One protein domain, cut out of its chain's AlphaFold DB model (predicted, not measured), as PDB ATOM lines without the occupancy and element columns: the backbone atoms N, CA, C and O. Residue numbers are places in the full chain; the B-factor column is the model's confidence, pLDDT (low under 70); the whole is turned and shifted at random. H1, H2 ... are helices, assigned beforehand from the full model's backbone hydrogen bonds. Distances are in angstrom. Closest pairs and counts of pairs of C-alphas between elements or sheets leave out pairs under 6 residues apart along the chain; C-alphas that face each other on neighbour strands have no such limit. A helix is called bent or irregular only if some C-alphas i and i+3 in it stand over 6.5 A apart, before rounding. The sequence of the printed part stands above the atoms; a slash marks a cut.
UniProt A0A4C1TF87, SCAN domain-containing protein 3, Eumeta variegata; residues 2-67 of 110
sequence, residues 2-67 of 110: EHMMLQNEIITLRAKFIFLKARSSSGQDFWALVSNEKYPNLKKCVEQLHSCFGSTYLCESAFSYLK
ATOM      1  N   GLU A   2    -203.983   3.748  46.002       71.12
ATOM      2  CA  GLU A   2    -204.756   4.013  44.763       71.12
ATOM      3  C   GLU A   2    -204.828   2.822  43.789       71.12
ATOM      4  O   GLU A   2    -205.901   2.498  43.291       71.12
ATOM      5  N   HIS A   3    -203.719   2.102  43.572       81.06
ATOM      6  CA  HIS A   3    -203.711   0.936  42.675       81.06
ATOM      7  C   HIS A   3    -204.717  -0.152  43.099       81.06
ATOM      8  O   HIS A   3    -205.404  -0.716  42.256       81.06
ATOM      9  N   MET A   4    -204.865  -0.424  44.401       83.81
ATOM     10  CA  MET A   4    -205.854  -1.396  44.893       83.81
ATOM     11  C   MET A   4    -207.295  -0.899  44.716       83.81
ATOM     12  O   MET A   4    -208.177  -1.697  44.408       83.81
ATOM     13  N   MET A   5    -207.537   0.407  44.867       88.12
ATOM     14  CA  MET A   5    -208.862   0.999  44.649       88.12
ATOM     15  C   MET A   5    -209.284   0.894  43.181       88.12
ATOM     16  O   MET A   5    -210.391   0.440  42.898       88.12
ATOM     17  N   LEU A   6    -208.372   1.190  42.251       90.12
ATOM     18  CA  LEU A   6    -208.622   1.034  40.818       90.12
ATOM     19  C   LEU A   6    -208.903  -0.428  40.436       90.12
ATOM     20  O   LEU A   6    -209.845  -0.703  39.698       90.12
ATOM     21  N   GLN A   7    -208.124  -1.381  40.957       91.00
ATOM     22  CA  GLN A   7    -208.346  -2.807  40.687       91.00
ATOM     23  C   GLN A   7    -209.733  -3.267  41.172       91.00
ATOM     24  O   GLN A   7    -210.449  -3.950  40.438       91.00
ATOM     25  N   ASN A   8    -210.163  -2.831  42.359       91.19
ATOM     26  CA  ASN A   8    -211.498  -3.131  42.885       91.19
ATOM     27  C   ASN A   8    -212.620  -2.504  42.041       91.19
ATOM     28  O   ASN A   8    -213.639  -3.154  41.779       91.19
ATOM     29  N   GLU A   9    -212.434  -1.268  41.574       92.38
ATOM     30  CA  GLU A   9    -213.355  -0.606  40.645       92.38
ATOM     31  C   GLU A   9    -213.482  -1.384  39.327       92.38
ATOM     32  O   GLU A   9    -214.599  -1.641  38.873       92.38
ATOM     33  N   ILE A  10    -212.364  -1.838  38.748       92.06
ATOM     34  CA  ILE A  10    -212.337  -2.632  37.509       92.06
ATOM     35  C   ILE A  10    -213.079  -3.959  37.686       92.06
ATOM     36  O   ILE A  10    -213.895  -4.326  36.837       92.06
ATOM     37  N   ILE A  11    -212.826  -4.677  38.782       93.12
ATOM     38  CA  ILE A  11    -213.505  -5.945  39.086       93.12
ATOM     39  C   ILE A  11    -215.018  -5.716  39.202       93.12
ATOM     40  O   ILE A  11    -215.816  -6.428  38.585       93.12
ATOM     41  N   THR A  12    -215.416  -4.671  39.927       92.38
ATOM     42  CA  THR A  12    -216.827  -4.319  40.122       92.38
ATOM     43  C   THR A  12    -217.496  -3.896  38.814       92.38
ATOM     44  O   THR A  12    -218.665  -4.213  38.583       92.38
ATOM     45  N   LEU A  13    -216.783  -3.181  37.938       91.81
ATOM     46  CA  LEU A  13    -217.300  -2.799  36.626       91.81
ATOM     47  C   LEU A  13    -217.450  -4.017  35.711       91.81
ATOM     48  O   LEU A  13    -218.468  -4.135  35.030       91.81
ATOM     49  N   ARG A  14    -216.488  -4.951  35.722       91.19
ATOM     50  CA  ARG A  14    -216.548  -6.185  34.919       91.19
ATOM     51  C   ARG A  14    -217.803  -7.000  35.200       91.19
ATOM     52  O   ARG A  14    -218.436  -7.459  34.254       91.19
ATOM     53  N   ALA A  15    -218.218  -7.098  36.461       90.81
ATOM     54  CA  ALA A  15    -219.463  -7.774  36.829       90.81
ATOM     55  C   ALA A  15    -220.709  -7.147  36.169       90.81
ATOM     56  O   ALA A  15    -221.679  -7.841  35.879       90.81
ATOM     57  N   LYS A  16    -220.681  -5.838  35.891       89.81
ATOM     58  CA  LYS A  16    -221.764  -5.099  35.222       89.81
ATOM     59  C   LYS A  16    -221.527  -4.868  33.729       89.81
ATOM     60  O   LYS A  16    -222.370  -4.256  33.075       89.81
ATOM     61  N   PHE A  17    -220.416  -5.353  33.178       90.69
ATOM     62  CA  PHE A  17    -219.985  -5.018  31.824       90.69
ATOM     63  C   PHE A  17    -221.010  -5.422  30.768       90.69
ATOM     64  O   PHE A  17    -221.351  -4.609  29.919       90.69
ATOM     65  N   ILE A  18    -221.542  -6.645  30.847       89.25
ATOM     66  CA  ILE A  18    -222.515  -7.159  29.870       89.25
ATOM     67  C   ILE A  18    -223.774  -6.280  29.851       89.25
ATOM     68  O   ILE A  18    -224.229  -5.877  28.784       89.25
ATOM     69  N   PHE A  19    -224.286  -5.917  31.030       87.69
ATOM     70  CA  PHE A  19    -225.463  -5.059  31.171       87.69
ATOM     71  C   PHE A  19    -225.217  -3.641  30.635       87.69
ATOM     72  O   PHE A  19    -226.011  -3.118  29.855       87.69
ATOM     73  N   LEU A  20    -224.096  -3.023  31.020       88.56
ATOM     74  CA  LEU A  20    -223.737  -1.679  30.562       88.56
ATOM     75  C   LEU A  20    -223.464  -1.647  29.054       88.56
ATOM     76  O   LEU A  20    -223.869  -0.707  28.377       88.56
ATOM     77  N   LYS A  21    -222.836  -2.694  28.509       87.69
ATOM     78  CA  LYS A  21    -222.566  -2.825  27.075       87.69
ATOM     79  C   LYS A  21    -223.856  -2.970  26.273       87.69
ATOM     80  O   LYS A  21    -224.016  -2.258  25.289       87.69
ATOM     81  N   ALA A  22    -224.789  -3.810  26.722       86.75
ATOM     82  CA  ALA A  22    -226.095  -3.958  26.080       86.75
ATOM     83  C   ALA A  22    -226.868  -2.629  26.027       86.75
ATOM     84  O   ALA A  22    -227.507  -2.320  25.027       86.75
ATOM     85  N   ARG A  23    -226.760  -1.808  27.080       84.00
ATOM     86  CA  ARG A  23    -227.373  -0.476  27.136       84.00
ATOM     87  C   ARG A  23    -226.626   0.574  26.306       84.00
ATOM     88  O   ARG A  23    -227.246   1.493  25.795       84.00
ATOM     89  N   SER A  24    -225.313   0.445  26.134       85.25
ATOM     90  CA  SER A  24    -224.543   1.326  25.247       85.25
ATOM     91  C   SER A  24    -224.883   1.094  23.770       85.25
ATOM     92  O   SER A  24    -224.931   2.038  22.986       85.25
ATOM     93  N   SER A  25    -225.224  -0.144  23.393       75.81
ATOM     94  CA  SER A  25    -225.657  -0.491  22.033       75.81
ATOM     95  C   SER A  25    -226.924   0.239  21.565       75.81
ATOM     96  O   SER A  25    -227.182   0.266  20.368       75.81
ATOM     97  N   SER A  26    -227.685   0.876  22.464       72.12
ATOM     98  CA  SER A  26    -228.820   1.742  22.109       72.12
ATOM     99  C   SER A  26    -228.420   3.200  21.813       72.12
ATOM    100  O   SER A  26    -229.251   4.094  21.946       72.12
ATOM    101  N   GLY A  27    -227.152   3.457  21.466       71.19
ATOM    102  CA  GLY A  27    -226.651   4.776  21.053       71.19
ATOM    103  C   GLY A  27    -226.145   5.678  22.184       71.19
ATOM    104  O   GLY A  27    -225.910   6.857  21.951       71.19
ATOM    105  N   GLN A  28    -225.983   5.154  23.405       76.00
ATOM    106  CA  GLN A  28    -225.389   5.899  24.522       76.00
ATOM    107  C   GLN A  28    -223.914   5.531  24.686       76.00
ATOM    108  O   GLN A  28    -223.558   4.349  24.667       76.00
ATOM    109  N   ASP A  29    -223.061   6.529  24.922       84.25
ATOM    110  CA  ASP A  29    -221.646   6.299  25.207       84.25
ATOM    111  C   ASP A  29    -221.480   5.404  26.436       84.25
ATOM    112  O   ASP A  29    -221.985   5.698  27.523       84.25
ATOM    113  N   PHE A  30    -220.725   4.313  26.287       88.62
ATOM    114  CA  PHE A  30    -220.483   3.358  27.371       88.62
ATOM    115  C   PHE A  30    -219.975   4.054  28.639       88.62
ATOM    116  O   PHE A  30    -220.460   3.792  29.737       88.62
ATOM    117  N   TRP A  31    -219.029   4.985  28.488       87.94
ATOM    118  CA  TRP A  31    -218.457   5.712  29.616       87.94
ATOM    119  C   TRP A  31    -219.431   6.711  30.246       87.94
ATOM    120  O   TRP A  31    -219.268   7.013  31.426       87.94
ATOM    121  N   ALA A  32    -220.460   7.181  29.537       86.62
ATOM    122  CA  ALA A  32    -221.518   8.004  30.129       86.62
ATOM    123  C   ALA A  32    -222.426   7.189  31.071       86.62
ATOM    124  O   ALA A  32    -222.953   7.724  32.041       86.62
ATOM    125  N   LEU A  33    -222.551   5.876  30.839       88.56
ATOM    126  CA  LEU A  33    -223.315   4.959  31.695       88.56
ATOM    127  C   LEU A  33    -222.580   4.570  32.990       88.56
ATOM    128  O   LEU A  33    -223.188   4.026  33.916       88.56
ATOM    129  N   VAL A  34    -221.268   4.809  33.062       90.75
ATOM    130  CA  VAL A  34    -220.442   4.505  34.237       90.75
ATOM    131  C   VAL A  34    -220.503   5.679  35.218       90.75
ATOM    132  O   VAL A  34    -220.020   6.770  34.915       90.75
ATOM    133  N   SER A  35    -221.078   5.452  36.405       89.12
ATOM    134  CA  SER A  35    -221.210   6.476  37.458       89.12
ATOM    135  C   SER A  35    -219.849   6.988  37.938       89.12
ATOM    136  O   SER A  35    -218.975   6.200  38.303       89.12
ATOM    137  N   ASN A  36    -219.701   8.312  37.994       88.44
ATOM    138  CA  ASN A  36    -218.485   8.964  38.478       88.44
ATOM    139  C   ASN A  36    -218.261   8.764  39.985       88.44
ATOM    140  O   ASN A  36    -217.129   8.619  40.426       88.44
ATOM    141  N   GLU A  37    -219.339   8.697  40.769       89.06
ATOM    142  CA  GLU A  37    -219.270   8.511  42.224       89.06
ATOM    143  C   GLU A  37    -218.782   7.108  42.595       89.06
ATOM    144  O   GLU A  37    -218.073   6.924  43.580       89.06
ATOM    145  N   LYS A  38    -219.159   6.103  41.792       87.81
ATOM    146  CA  LYS A  38    -218.819   4.700  42.051       87.81
ATOM    147  C   LYS A  38    -217.468   4.281  41.463       87.81
ATOM    148  O   LYS A  38    -216.878   3.319  41.949       87.81
ATOM    149  N   TYR A  39    -217.012   4.963  40.416       91.75
ATOM    150  CA  TYR A  39    -215.792   4.616  39.684       91.75
ATOM    151  C   TYR A  39    -214.866   5.834  39.459       91.75
ATOM    152  O   TYR A  39    -214.503   6.111  38.310       91.75
ATOM    153  N   PRO A  40    -214.510   6.600  40.511       91.62
ATOM    154  CA  PRO A  40    -213.757   7.846  40.361       91.62
ATOM    155  C   PRO A  40    -212.329   7.625  39.848       91.62
ATOM    156  O   PRO A  40    -211.852   8.382  38.999       91.62
ATOM    157  N   ASN A  41    -211.639   6.575  40.310       91.88
ATOM    158  CA  ASN A  41    -210.268   6.298  39.874       91.88
ATOM    159  C   ASN A  41    -210.250   5.814  38.424       91.88
ATOM    160  O   ASN A  41    -209.409   6.231  37.628       91.88
ATOM    161  N   LEU A  42    -211.210   4.966  38.062       91.50
ATOM    162  CA  LEU A  42    -211.358   4.470  36.707       91.50
ATOM    163  C   LEU A  42    -211.692   5.597  35.728       91.50
ATOM    164  O   LEU A  42    -211.118   5.637  34.644       91.50
ATOM    165  N   LYS A  43    -212.575   6.530  36.106       91.31
ATOM    166  CA  LYS A  43    -212.905   7.711  35.294       91.31
ATOM    167  C   LYS A  43    -211.683   8.575  35.025       91.31
ATOM    168  O   LYS A  43    -211.386   8.839  33.864       91.31
ATOM    169  N   LYS A  44    -210.914   8.888  36.067       91.00
ATOM    170  CA  LYS A  44    -209.643   9.607  35.938       91.00
ATOM    171  C   LYS A  44    -208.668   8.885  35.000       91.00
ATOM    172  O   LYS A  44    -208.069   9.515  34.134       91.00
ATOM    173  N   CYS A  45    -208.533   7.561  35.120       89.81
ATOM    174  CA  CYS A  45    -207.690   6.778  34.211       89.81
ATOM    175  C   CYS A  45    -208.192   6.806  32.764       89.81
ATOM    176  O   CYS A  45    -207.384   6.888  31.845       89.81
ATOM    177  N   VAL A  46    -209.506   6.737  32.543       88.44
ATOM    178  CA  VAL A  46    -210.098   6.812  31.200       88.44
ATOM    179  C   VAL A  46    -209.876   8.188  30.586       88.44
ATOM    180  O   VAL A  46    -209.515   8.258  29.420       88.44
ATOM    181  N   GLU A  47    -210.025   9.267  31.351       87.69
ATOM    182  CA  GLU A  47    -209.743  10.634  30.892       87.69
ATOM    183  C   GLU A  47    -208.269  10.810  30.512       87.69
ATOM    184  O   GLU A  47    -207.959  11.308  29.430       87.69
ATOM    185  N   GLN A  48    -207.354  10.328  31.359       87.50
ATOM    186  CA  GLN A  48    -205.921  10.316  31.061       87.50
ATOM    187  C   GLN A  48    -205.623   9.505  29.800       87.50
ATOM    188  O   GLN A  48    -204.910   9.977  28.919       87.50
ATOM    189  N   LEU A  49    -206.195   8.306  29.684       85.94
ATOM    190  CA  LEU A  49    -206.004   7.448  28.522       85.94
ATOM    191  C   LEU A  49    -206.573   8.089  27.255       85.94
ATOM    192  O   LEU A  49    -205.910   8.027  26.228       85.94
ATOM    193  N   HIS A  50    -207.735   8.740  27.324       81.62
ATOM    194  CA  HIS A  50    -208.347   9.446  26.197       81.62
ATOM    195  C   HIS A  50    -207.478  10.625  25.741       81.62
ATOM    196  O   HIS A  50    -207.229  10.783  24.546       81.62
ATOM    197  N   SER A  51    -206.946  11.406  26.686       82.50
ATOM    198  CA  SER A  51    -206.009  12.496  26.395       82.50
ATOM    199  C   SER A  51    -204.709  11.982  25.770       82.50
ATOM    200  O   SER A  51    -204.219  12.553  24.793       82.50
ATOM    201  N   CYS A  52    -204.150  10.894  26.306       79.69
ATOM    202  CA  CYS A  52    -202.947  10.272  25.763       79.69
ATOM    203  C   CYS A  52    -203.203   9.743  24.348       79.69
ATOM    204  O   CYS A  52    -202.471  10.121  23.437       79.69
ATOM    205  N   PHE A  53    -204.275   8.964  24.155       76.31
ATOM    206  CA  PHE A  53    -204.648   8.387  22.861       76.31
ATOM    207  C   PHE A  53    -204.868   9.446  21.790       76.31
ATOM    208  O   PHE A  53    -204.390   9.262  20.677       76.31
ATOM    209  N   GLY A  54    -205.552  10.550  22.107       74.75
ATOM    210  CA  GLY A  54    -205.770  11.624  21.139       74.75
ATOM    211  C   GLY A  54    -204.447  12.188  20.616       74.75
ATOM    212  O   GLY A  54    -204.241  12.284  19.409       74.75
ATOM    213  N   SER A  55    -203.502  12.483  21.512       75.25
ATOM    214  CA  SER A  55    -202.202  13.040  21.117       75.25
ATOM    215  C   SER A  55    -201.302  12.035  20.386       75.25
ATOM    216  O   SER A  55    -200.720  12.387  19.358       75.25
ATOM    217  N   THR A  56    -201.214  10.784  20.852       82.88
ATOM    218  CA  THR A  56    -200.408   9.746  20.192       82.88
ATOM    219  C   THR A  56    -200.985   9.371  18.835       82.88
ATOM    220  O   THR A  56    -200.232   9.326  17.869       82.88
ATOM    221  N   TYR A  57    -202.308   9.199  18.722       83.31
ATOM    222  CA  TYR A  57    -202.966   8.906  17.446       83.31
ATOM    223  C   TYR A  57    -202.721  10.013  16.419       83.31
ATOM    224  O   TYR A  57    -202.365   9.724  15.276       83.31
ATOM    225  N   LEU A  58    -202.858  11.281  16.822       82.50
ATOM    226  CA  LEU A  58    -202.589  12.419  15.942       82.50
ATOM    227  C   LEU A  58    -201.117  12.471  15.518       82.50
ATOM    228  O   LEU A  58    -200.826  12.713  14.348       82.50
ATOM    229  N   CYS A  59    -200.188  12.198  16.436       82.50
ATOM    230  CA  CYS A  59    -198.758  12.166  16.132       82.50
ATOM    231  C   CYS A  59    -198.395  11.019  15.176       82.50
ATOM    232  O   CYS A  59    -197.665  11.231  14.208       82.50
ATOM    233  N   GLU A  60    -198.922   9.817  15.410       85.19
ATOM    234  CA  GLU A  60    -198.722   8.647  14.550       85.19
ATOM    235  C   GLU A  60    -199.332   8.856  13.162       85.19
ATOM    236  O   GLU A  60    -198.683   8.582  12.150       85.19
ATOM    237  N   SER A  61    -200.545   9.409  13.105       85.31
ATOM    238  CA  SER A  61    -201.232   9.747  11.855       85.31
ATOM    239  C   SER A  61    -200.453  10.796  11.069       85.31
ATOM    240  O   SER A  61    -200.194  10.607   9.879       85.31
ATOM    241  N   ALA A  62    -199.982  11.854  11.736       85.94
ATOM    242  CA  ALA A  62    -199.146  12.874  11.119       85.94
ATOM    243  C   ALA A  62    -197.828  12.294  10.593       85.94
ATOM    244  O   ALA A  62    -197.432  12.570   9.460       85.94
ATOM    245  N   PHE A  63    -197.159  11.447  11.376       83.81
ATOM    246  CA  PHE A  63    -195.911  10.812  10.959       83.81
ATOM    247  C   PHE A  63    -196.116   9.867   9.770       83.81
ATOM    248  O   PHE A  63    -195.341   9.898   8.811       83.81
ATOM    249  N   SER A  64    -197.177   9.058   9.794       85.81
ATOM    250  CA  SER A  64    -197.556   8.171   8.690       85.81
ATOM    251  C   SER A  64    -197.863   8.960   7.417       85.81
ATOM    252  O   SER A  64    -197.341   8.640   6.347       85.81
ATOM    253  N   TYR A  65    -198.633  10.043   7.534       84.88
ATOM    254  CA  TYR A  65    -198.950  10.936   6.425       84.88
ATOM    255  C   TYR A  65    -197.691  11.578   5.827       84.88
ATOM    256  O   TYR A  65    -197.483  11.565   4.611       84.88
ATOM    257  N   LEU A  66    -196.798  12.093   6.675       83.62
ATOM    258  CA  LEU A  66    -195.527  12.671   6.240       83.62
ATOM    259  C   LEU A  66    -194.625  11.626   5.579       83.62
ATOM    260  O   LEU A  66    -193.966  11.931   4.586       83.62
ATOM    261  N   LYS A  67    -194.616  10.387   6.082       82.12
ATOM    262  CA  LYS A  67    -193.876   9.269   5.484       82.12
ATOM    263  C   LYS A  67    -194.395   8.925   4.087       82.12
ATOM    264  O   LYS A  67    -193.585   8.673   3.203       82.12
TER     265      LYS A  67
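Overview. This is residues 2 to 67 of the 110 residues of the protein "SCAN domain-containing protein 3" of Eumeta variegata (UniProt A0A4C1TF87). A long helix, H3, sticks out as an arm with its residues 47 to 67 from a small body, in which the start of H3 meets the first part of a kinked helix, H1, at nearly a right angle. The short helix H2 packs on the last part of H1, away from the arm. The printed part has 66 residues with three named helices, in the order H1, H2, H3, and no named strand; the class is all helix. The whole is loose, with a radius of gyration of the C-alphas of 15.3 A, and flat, spanning 44 by 33 by 16 A.

Arrangement. H3, residues 40 to 67, touches H1, residues 2 to 24, with residues 41 to 42 alone, and H1 touches H3 with residues 2 to 10 alone. Their closest C-alphas, those of Leu 6 and Asn 41, are 5.6 A apart. The two lines are about perpendicular, at 77 degrees. H1 has a kink of 65 degrees near residue 16 and is irregular: C-alphas 15 and 18 are 7.6 A apart. H1 touches H2, residues 30 to 33, with residues 20 to 24 alone; the closest C-alphas, those of Ser 24 and Phe 30, are 5.0 A apart. H2 and H3 are only just apart, with their closest C-alphas 8.2 A from each other. In H3 every O i to N i+4 pair is within hydrogen-bond range, in H1 16 of 19 are, and H2 is too short for such a pair.

Along the chain. H3 measures 40.2 A from C-alpha 40 at (-213.757, 7.846, 40.361) to C-alpha 67 at (-193.876, 9.269, 5.484). H1 begins with C-alpha 2 at (-204.756, 4.013, 44.763) and measures 27.9 A. H2 measures 5.4 A.

Size, cuts and confidence. The two C-alphas farthest apart, those of Glu 37 and Lys 67, are 44.7 A apart. The link from H1 to H2 is tight, and that from H2 to H3 is short. The printed part has no cut, its mean pLDDT is 85.9, and no printed residue is under 70.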